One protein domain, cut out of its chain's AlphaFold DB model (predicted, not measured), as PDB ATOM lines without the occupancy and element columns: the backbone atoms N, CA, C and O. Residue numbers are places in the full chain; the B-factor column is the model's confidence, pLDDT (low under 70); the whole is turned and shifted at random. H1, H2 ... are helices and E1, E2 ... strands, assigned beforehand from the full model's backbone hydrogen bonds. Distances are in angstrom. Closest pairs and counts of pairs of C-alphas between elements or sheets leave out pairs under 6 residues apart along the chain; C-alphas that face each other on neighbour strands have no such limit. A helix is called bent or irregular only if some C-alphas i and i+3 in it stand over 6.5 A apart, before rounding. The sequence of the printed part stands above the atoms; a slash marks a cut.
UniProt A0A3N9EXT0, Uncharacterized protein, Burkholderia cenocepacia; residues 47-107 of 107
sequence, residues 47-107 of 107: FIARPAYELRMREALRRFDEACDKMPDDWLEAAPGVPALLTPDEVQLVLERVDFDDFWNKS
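What this domain is: This is residues 47 to 107 of the 107 residues of an uncharacterized protein of Burkholderia cenocepacia (UniProt A0A3N9EXT0). The model is a long, flat U: H1 and H2 follow each other along one arm, the chain turns at the far end through H3, E1 and the loop after it, and H4 folds back beside the first arm, running opposite ways to H1 and H2. The two arms meet at few places, and the turn with H3 and E1 lies farthest from the mean of the C-alphas. The printed part has 61 residues with four named helices and one named strand, in the order H1, H2, H3, E1, H4, and its class is mostly helix. It is loose, with a radius of gyration of the C-alphas of 14.8 A, and the C-alphas span 46 by 26 by 14 A.

How they stand to each other: H1, residues 49 to 61, touches H4, residues 88 to 99, which takes part with residues 95 to 98 alone. Their closest C-alphas are those of Leu 61 and Leu 95, 6.7 A apart, and their lines stand at a shallow tilt of 30 degrees, opposite ways. H2, residues 64 to 69, meets H1 only through their link. H2 and H4 are close but not clearly touching; their closest C-alphas, those of Cys 68 and Pro 88, are 7.1 A apart, at a shallow tilt of 15 degrees, opposite ways. H3, residues 73 to 76, is apart from H1, H2 and H4. E1, residues 77 to 79, meets H3 only through their link and is apart from H1, H2 and H4. E1 pairs with no named strand, but its residues 77 to 79 form a short antiparallel pairing with residues 82 to 83. In H1 and H2 every O i to N i+4 pair is within hydrogen-bond range, in H4 5 of 8 are, and H3 is too short for such a pair.

Where its parts are: H1 begins at C-alpha 49, at (34.474, -25.989, 2.880), and is 18.4 A long from first to last C-alpha. H2 measures 8.7 A, H3 5.6 A and E1 5.3 A, with C-alpha 79 at (2.896, -27.716, -21.839). H4 is 18.0 A long and ends at C-alpha 99, at (25.067, -13.239, -1.071). H4 is neither bent nor irregular, but only just: C-alphas 95 and 98 are 6.4 A apart.

The domain as a whole: The two C-alphas farthest apart are those of Ile 48 and Gly 81, at 46.7 A, while the first and last printed C-alphas, those of Phe 47 and Ser 107, are 16.6 A apart. The printed part has no cut, and it ends at the chain's last residue. The links H1 to H2, H2 to H3 and H3 to E1 are tight, and E1 to H4 is short, with 8 residues between them. The mean pLDDT of the printed part is 87.1, and residue 47 and residues 106 to 107 are under 70.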
ATOM      1  N   PHE A  47      33.946 -24.655   8.222       69.44
ATOM      2  CA  PHE A  47      34.356 -23.308   7.814       69.44
ATOM      3  C   PHE A  47      35.444 -23.289   6.724       69.44
ATOM      4  O   PHE A  47      35.689 -22.234   6.141       69.44
ATOM      5  N   ILE A  48      36.091 -24.423   6.431       74.69
ATOM      6  CA  ILE A  48      37.062 -24.551   5.336       74.69
ATOM      7  C   ILE A  48      36.333 -24.859   4.022       74.69
ATOM      8  O   ILE A  48      36.718 -24.347   2.971       74.69
ATOM      9  N   ALA A  49      35.257 -25.647   4.064       78.81
ATOM     10  CA  ALA A  49      34.474 -25.989   2.880       78.81
ATOM     11  C   ALA A  49      33.592 -24.832   2.380       78.81
ATOM     12  O   ALA A  49      33.444 -24.670   1.165       78.81
ATOM     13  N   ARG A  50      33.025 -24.007   3.277       84.31
ATOM     14  CA  ARG A  50      32.085 -22.930   2.890       84.31
ATOM     15  C   ARG A  50      32.648 -21.968   1.832       84.31
ATOM     16  O   ARG A  50      31.987 -21.823   0.806       84.31
ATOM     17  N   PRO A  51      33.863 -21.392   1.974       86.69
ATOM     18  CA  PRO A  51      34.396 -20.475   0.963       86.69
ATOM     19  C   PRO A  51      34.575 -21.134  -0.410       86.69
ATOM     20  O   PRO A  51      34.364 -20.500  -1.442       86.69
ATOM     21  N   ALA A  52      34.936 -22.422  -0.442       87.81
ATOM     22  CA  ALA A  52      35.075 -23.165  -1.692       87.81
ATOM     23  C   ALA A  52      33.717 -23.378  -2.380       87.81
ATOM     24  O   ALA A  52      33.619 -23.263  -3.602       87.81
ATOM     25  N   TYR A  53      32.660 -23.666  -1.615       87.00
ATOM     26  CA  TYR A  53      31.306 -23.781  -2.156       87.00
ATOM     27  C   TYR A  53      30.722 -22.430  -2.573       87.00
ATOM     28  O   TYR A  53      30.147 -22.353  -3.656       87.00
ATOM     29  N   GLU A  54      30.927 -21.366  -1.795       90.31
ATOM     30  CA  GLU A  54      30.526 -20.004  -2.172       90.31
ATOM     31  C   GLU A  54      31.161 -19.578  -3.493       90.31
ATOM     32  O   GLU A  54      30.467 -19.074  -4.375       90.31
ATOM     33  N   LEU A  55      32.467 -19.817  -3.664       91.94
ATOM     34  CA  LEU A  55      33.156 -19.501  -4.912       91.94
ATOM     35  C   LEU A  55      32.511 -20.233  -6.094       91.94
ATOM     36  O   LEU A  55      32.179 -19.599  -7.092       91.94
ATOM     37  N   ARG A  56      32.265 -21.542  -5.957       92.50
ATOM     38  CA  ARG A  56      31.623 -22.356  -7.002       92.50
ATOM     39  C   ARG A  56      30.208 -21.875  -7.326       92.50
ATOM     40  O   ARG A  56      29.843 -21.815  -8.496       92.50
ATOM     41  N   MET A  57      29.416 -21.532  -6.312       93.62
ATOM     42  CA  MET A  57      28.056 -21.010  -6.483       93.62
ATOM     43  C   MET A  57      28.067 -19.659  -7.204       93.62
ATOM     44  O   MET A  57      27.333 -19.479  -8.170       93.62
ATOM     45  N   ARG A  58      28.951 -18.736  -6.805       95.06
ATOM     46  CA  ARG A  58      29.114 -17.425  -7.455       95.06
ATOM     47  C   ARG A  58      29.605 -17.556  -8.894       95.06
ATOM     48  O   ARG A  58      29.144 -16.834  -9.770       95.06
ATOM     49  N   GLU A  59      30.539 -18.466  -9.157       95.19
ATOM     50  CA  GLU A  59      30.998 -18.766 -10.516       95.19
ATOM     51  C   GLU A  59      29.873 -19.312 -11.397       95.19
ATOM     52  O   GLU A  59      29.763 -18.894 -12.547       95.19
ATOM     53  N   ALA A  60      29.017 -20.185 -10.857       92.88
ATOM     54  CA  ALA A  60      27.834 -20.667 -11.561       92.88
ATOM     55  C   ALA A  60      26.821 -19.538 -11.816       92.88
ATOM     56  O   ALA A  60      26.362 -19.387 -12.946       92.88
ATOM     57  N   LEU A  61      26.536 -18.699 -10.813       95.38
ATOM     58  CA  LEU A  61      25.605 -17.570 -10.928       95.38
ATOM     59  C   LEU A  61      26.045 -16.557 -11.997       95.38
ATOM     60  O   LEU A  61      25.225 -16.107 -12.785       95.38
ATOM     61  N   ARG A  62      27.349 -16.271 -12.132       95.69
ATOM     62  CA  ARG A  62      27.870 -15.400 -13.213       95.69
ATOM     63  C   ARG A  62      27.584 -15.914 -14.627       95.69
ATOM     64  O   ARG A  62      27.744 -15.169 -15.588       95.69
ATOM     65  N   ARG A  63      27.268 -17.201 -14.770       95.44
ATOM     66  CA  ARG A  63      26.972 -17.859 -16.048       95.44
ATOM     67  C   ARG A  63      25.467 -18.044 -16.255       95.44
ATOM     68  O   ARG A  63      25.096 -18.617 -17.274       95.44
ATOM     69  N   PHE A  64      24.637 -17.605 -15.306       94.31
ATOM     70  CA  PHE A  64      23.196 -17.840 -15.304       94.31
ATOM     71  C   PHE A  64      22.511 -17.204 -16.515       94.31
ATOM     72  O   PHE A  64      21.905 -17.932 -17.293       94.31
ATOM     73  N   ASP A  65      22.722 -15.907 -16.748       94.06
ATOM     74  CA  ASP A  65      22.128 -15.195 -17.889       94.06
ATOM     75  C   ASP A  65      22.488 -15.867 -19.223       94.06
ATOM     76  O   ASP A  65      21.619 -16.175 -20.030       94.06
ATOM     77  N   GLU A  66      23.767 -16.219 -19.418       95.00
ATOM     78  CA  GLU A  66      24.210 -16.935 -20.625       95.00
ATOM     79  C   GLU A  66      23.559 -18.322 -20.755       95.00
ATOM     80  O   GLU A  66      23.338 -18.804 -21.868       95.00
ATOM     81  N   ALA A  67      23.293 -19.003 -19.638       91.88
ATOM     82  CA  ALA A  67      22.606 -20.288 -19.649       91.88
ATOM     83  C   ALA A  67      21.130 -20.126 -20.038       91.88
ATOM     84  O   ALA A  67      20.643 -20.915 -20.847       91.88
ATOM     85  N   CYS A  68      20.455 -19.094 -19.527       92.19
ATOM     86  CA  CYS A  68      19.083 -18.750 -19.898       92.19
ATOM     87  C   CYS A  68      18.976 -18.338 -21.370       92.19
ATOM     88  O   CYS A  68      18.105 -18.845 -22.066       92.19
ATOM     89  N   ASP A  69      19.909 -17.532 -21.882       92.44
ATOM     90  CA  ASP A  69      19.945 -17.108 -23.293       92.44
ATOM     91  C   ASP A  69      20.100 -18.279 -24.278       92.44
ATOM     92  O   ASP A  69      19.720 -18.192 -25.446       92.44
ATOM     93  N   LYS A  70      20.716 -19.377 -23.830       92.50
ATOM     94  CA  LYS A  70      20.928 -20.592 -24.632       92.50
ATOM     95  C   LYS A  70      19.851 -21.648 -24.406       92.50
ATOM     96  O   LYS A  70      19.907 -22.706 -25.040       92.50
ATOM     97  N   MET A  71      18.923 -21.399 -23.489       90.56
ATOM     98  CA  MET A  71      17.848 -22.320 -23.168       90.56
ATOM     99  C   MET A  71      16.807 -22.315 -24.299       90.56
ATOM    100  O   MET A  71      16.471 -21.249 -24.805       90.56
ATOM    101  N   PRO A  72      16.290 -23.479 -24.727       90.69
ATOM    102  CA  PRO A  72      15.189 -23.524 -25.686       90.69
ATOM    103  C   PRO A  72      13.930 -22.851 -25.127       90.69
ATOM    104  O   PRO A  72      13.570 -23.109 -23.981       90.69
ATOM    105  N   ASP A  73      13.219 -22.077 -25.951       86.75
ATOM    106  CA  ASP A  73      11.967 -21.409 -25.550       86.75
ATOM    107  C   ASP A  73      10.931 -22.402 -25.000       86.75
ATOM    108  O   ASP A  73      10.289 -22.138 -23.989       86.75
ATOM    109  N   ASP A  74      10.843 -23.595 -25.596       86.69
ATOM    110  CA  ASP A  74       9.929 -24.661 -25.166       86.69
ATOM    111  C   ASP A  74      10.186 -25.143 -23.720       86.69
ATOM    112  O   ASP A  74       9.332 -25.799 -23.131       86.69
ATOM    113  N   TRP A  75      11.351 -24.853 -23.124       85.88
ATOM    114  CA  TRP A  75      11.633 -25.177 -21.716       85.88
ATOM    115  C   TRP A  75      11.012 -24.171 -20.741       85.88
ATOM    116  O   TRP A  75      10.900 -24.468 -19.552       85.88
ATOM    117  N   LEU A  76      10.588 -23.003 -21.232       85.12
ATOM    118  CA  LEU A  76       9.806 -22.024 -20.474       85.12
ATOM    119  C   LEU A  76       8.311 -22.371 -20.451       85.12
ATOM    120  O   LEU A  76       7.518 -21.638 -19.858       85.12
ATOM    121  N   GLU A  77       7.919 -23.488 -21.065       87.75
ATOM    122  CA  GLU A  77       6.550 -23.984 -21.095       87.75
ATOM    123  C   GLU A  77       6.435 -25.331 -20.360       87.75
ATOM    124  O   GLU A  77       7.195 -26.268 -20.596       87.75
ATOM    125  N   ALA A  78       5.448 -25.469 -19.471       83.69
ATOM    126  CA  ALA A  78       5.122 -26.755 -18.839       83.69
ATOM    127  C   ALA A  78       4.334 -27.685 -19.785       83.69
ATOM    128  O   ALA A  78       4.341 -28.908 -19.637       83.69
ATOM    129  N   ALA A  79       3.620 -27.087 -20.739       84.19
ATOM    130  CA  ALA A  79       2.896 -27.716 -21.839       84.19
ATOM    131  C   ALA A  79       2.679 -26.651 -22.934       84.19
ATOM    132  O   ALA A  79       2.780 -25.473 -22.610       84.19
ATOM    133  N   PRO A  80       2.325 -27.009 -24.184       85.44
ATOM    134  CA  PRO A  80       2.168 -26.029 -25.261       85.44
ATOM    135  C   PRO A  80       1.242 -24.859 -24.886       85.44
ATOM    136  O   PRO A  80       0.042 -25.058 -24.666       85.44
ATOM    137  N   GLY A  81       1.800 -23.649 -24.809       84.19
ATOM    138  CA  GLY A  81       1.095 -22.423 -24.412       84.19
ATOM    139  C   GLY A  81       0.769 -22.301 -22.916       84.19
ATOM    140  O   GLY A  81       0.001 -21.420 -22.526       84.19
ATOM    141  N   VAL A  82       1.320 -23.177 -22.075       85.75
ATOM    142  CA  VAL A  82       1.213 -23.144 -20.612       85.75
ATOM    143  C   VAL A  82       2.573 -22.736 -20.051       85.75
ATOM    144  O   VAL A  82       3.512 -23.527 -20.150       85.75
ATOM    145  N   PRO A  83       2.700 -21.545 -19.438       82.75
ATOM    146  CA  PRO A  83       3.953 -21.109 -18.834       82.75
ATOM    147  C   PRO A  83       4.482 -22.115 -17.809       82.75
ATOM    148  O   PRO A  83       3.705 -22.772 -17.107       82.75
ATOM    149  N   ALA A  84       5.803 -22.227 -17.713       82.56
ATOM    150  CA  ALA A  84       6.449 -22.965 -16.641       82.56
ATOM    151  C   ALA A  84       6.040 -22.394 -15.274       82.56
ATOM    152  O   ALA A  84       5.810 -21.197 -15.118       82.56
ATOM    153  N   LEU A  85       5.976 -23.275 -14.273       79.44
ATOM    154  CA  LEU A  85       5.711 -22.908 -12.875       79.44
ATOM    155  C   LEU A  85       6.804 -22.019 -12.273       79.44
ATOM    156  O   LEU A  85       6.568 -21.391 -11.250       79.44
ATOM    157  N   LEU A  86       7.984 -22.013 -12.888       80.38
ATOM    158  CA  LEU A  86       9.164 -21.327 -12.405       80.38
ATOM    159  C   LEU A  86       9.797 -20.546 -13.554       80.38
ATOM    160  O   LEU A  86      10.142 -21.116 -14.592       80.38
ATOM    161  N   THR A  87       9.956 -19.246 -13.354       87.94
ATOM    162  CA  THR A  87      10.570 -18.329 -14.313       87.94
ATOM    163  C   THR A  87      12.074 -18.170 -14.054       87.94
ATOM    164  O   THR A  87      12.528 -18.354 -12.922       87.94
ATOM    165  N   PRO A  88      12.876 -17.793 -15.070       90.12
ATOM    166  CA  PRO A  88      14.288 -17.461 -14.870       90.12
ATOM    167  C   PRO A  88      14.522 -16.410 -13.776       90.12
ATOM    168  O   PRO A  88      15.452 -16.553 -12.988       90.12
ATOM    169  N   ASP A  89      13.639 -15.417 -13.664       90.75
ATOM    170  CA  ASP A  89      13.727 -14.380 -12.631       90.75
ATOM    171  C   ASP A  89      13.556 -14.969 -11.217       90.75
ATOM    172  O   ASP A  89      14.311 -14.647 -10.298       90.75
ATOM    173  N   GLU A  90      12.603 -15.886 -11.027       89.88
ATOM    174  CA  GLU A  90      12.401 -16.578  -9.744       89.88
ATOM    175  C   GLU A  90      13.578 -17.497  -9.395       89.88
ATOM    176  O   GLU A  90      14.008 -17.546  -8.239       89.88
ATOM    177  N   VAL A  91      14.143 -18.185 -10.393       90.81
ATOM    178  CA  VAL A  91      15.370 -18.982 -10.239       90.81
ATOM    179  C   VAL A  91      16.521 -18.095  -9.769       90.81
ATOM    180  O   VAL A  91      17.212 -18.440  -8.806       90.81
ATOM    181  N   GLN A  92      16.714 -16.947 -10.416       93.06
ATOM    182  CA  GLN A  92      17.790 -16.016 -10.099       93.06
ATOM    183  C   GLN A  92      17.704 -15.524  -8.655       93.06
ATOM    184  O   GLN A  92      18.694 -15.610  -7.927       93.06
ATOM    185  N   LEU A  93      16.512 -15.123  -8.200       91.25
ATOM    186  CA  LEU A  93      16.282 -14.699  -6.815       91.25
ATOM    187  C   LEU A  93      16.662 -15.775  -5.788       91.25
ATOM    188  O   LEU A  93      17.088 -15.459  -4.676       91.25
ATOM    189  N   VAL A  94      16.500 -17.058  -6.124       90.06
ATOM    190  CA  VAL A  94      16.934 -18.161  -5.255       90.06
ATOM    191  C   VAL A  94      18.454 -18.318  -5.275       90.06
ATOM    192  O   VAL A  94      19.048 -18.521  -4.214       90.06
ATOM    193  N   LEU A  95      19.089 -18.220  -6.445       92.31
ATOM    194  CA  LEU A  95      20.542 -18.361  -6.588       92.31
ATOM    195  C   LEU A  95      21.314 -17.206  -5.932       92.31
ATOM    196  O   LEU A  95      22.354 -17.439  -5.314       92.31
ATOM    197  N   GLU A  96      20.786 -15.983  -5.997       94.12
ATOM    198  CA  GLU A  96      21.367 -14.777  -5.385       94.12
ATOM    199  C   GLU A  96      21.411 -14.833  -3.852       94.12
ATOM    200  O   GLU A  96      22.190 -14.114  -3.228       94.12
ATOM    201  N   ARG A  97      20.666 -15.750  -3.218       91.19
ATOM    202  CA  ARG A  97      20.720 -15.954  -1.759       91.19
ATOM    203  C   ARG A  97      22.118 -16.305  -1.252       91.19
ATOM    204  O   ARG A  97      22.361 -16.123  -0.067       91.19
ATOM    205  N   VAL A  98      23.033 -16.774  -2.111       91.31
ATOM    206  CA  VAL A  98      24.455 -16.981  -1.761       91.31
ATOM    207  C   VAL A  98      25.139 -15.708  -1.238       91.31
ATOM    208  O   VAL A  98      26.172 -15.785  -0.574       91.31
ATOM    209  N   ASP A  99      24.566 -14.537  -1.520       91.31
ATOM    210  CA  ASP A  99      25.067 -13.239  -1.071       91.31
ATOM    211  C   ASP A  99      24.470 -12.776   0.260       91.31
ATOM    212  O   ASP A  99      24.877 -11.735   0.773       91.31
ATOM    213  N   PHE A 100      23.524 -13.521   0.835       90.50
ATOM    214  CA  PHE A 100      22.891 -13.142   2.094       90.50
ATOM    215  C   PHE A 100      23.720 -13.614   3.293       90.50
ATOM    216  O   PHE A 100      24.226 -14.736   3.323       90.50
ATOM    217  N   ASP A 101      23.810 -12.769   4.322       84.56
ATOM    218  CA  ASP A 101      24.586 -13.049   5.540       84.56
ATOM    219  C   ASP A 101      24.099 -14.307   6.288       84.56
ATOM    220  O   ASP A 101      24.854 -14.956   7.018       84.56
ATOM    221  N   ASP A 102      22.827 -14.669   6.116       84.25
ATOM    222  CA  ASP A 102      22.188 -15.836   6.715       84.25
ATOM    223  C   ASP A 102      22.139 -17.058   5.787       84.25
ATOM    224  O   ASP A 102      21.560 -18.077   6.161       84.25
ATOM    225  N   PHE A 103      22.793 -17.016   4.620       85.25
ATOM    226  CA  PHE A 103      22.779 -18.112   3.647       85.25
ATOM    227  C   PHE A 103      23.160 -19.461   4.271       85.25
ATOM    228  O   PHE A 103      22.473 -20.474   4.103       85.25
ATOM    229  N   TRP A 104      24.240 -19.450   5.053       81.06
ATOM    230  CA  TRP A 104      24.712 -20.607   5.804       81.06
ATOM    231  C   TRP A 104      24.071 -20.741   7.178       81.06
ATOM    232  O   TRP A 104      24.495 -21.617   7.905       81.06
ATOM    233  N   ASN A 105      23.113 -19.906   7.580       73.44
ATOM    234  CA  ASN A 105      22.486 -19.947   8.901       73.44
ATOM    235  C   ASN A 105      21.050 -20.467   8.795       73.44
ATOM    236  O   ASN A 105      20.085 -19.710   8.816       73.44
ATOM    237  N   LYS A 106      20.902 -21.791   8.704       61.19
ATOM    238  CA  LYS A 106      19.587 -22.450   8.701       61.19
ATOM    239  C   LYS A 106      19.305 -23.055  10.074       61.19
ATOM    240  O   LYS A 106      19.536 -24.239  10.296       61.19
ATOM    241  N   SER A 107      18.877 -22.200  11.004       50.53
ATOM    242  CA  SER A 107      18.419 -22.562  12.359       50.53
ATOM    243  C   SER A 107      17.000 -23.131  12.400       50.53
ATOM    244  O   SER A 107      16.119 -22.668  11.645       50.53
TER     245      SER A 107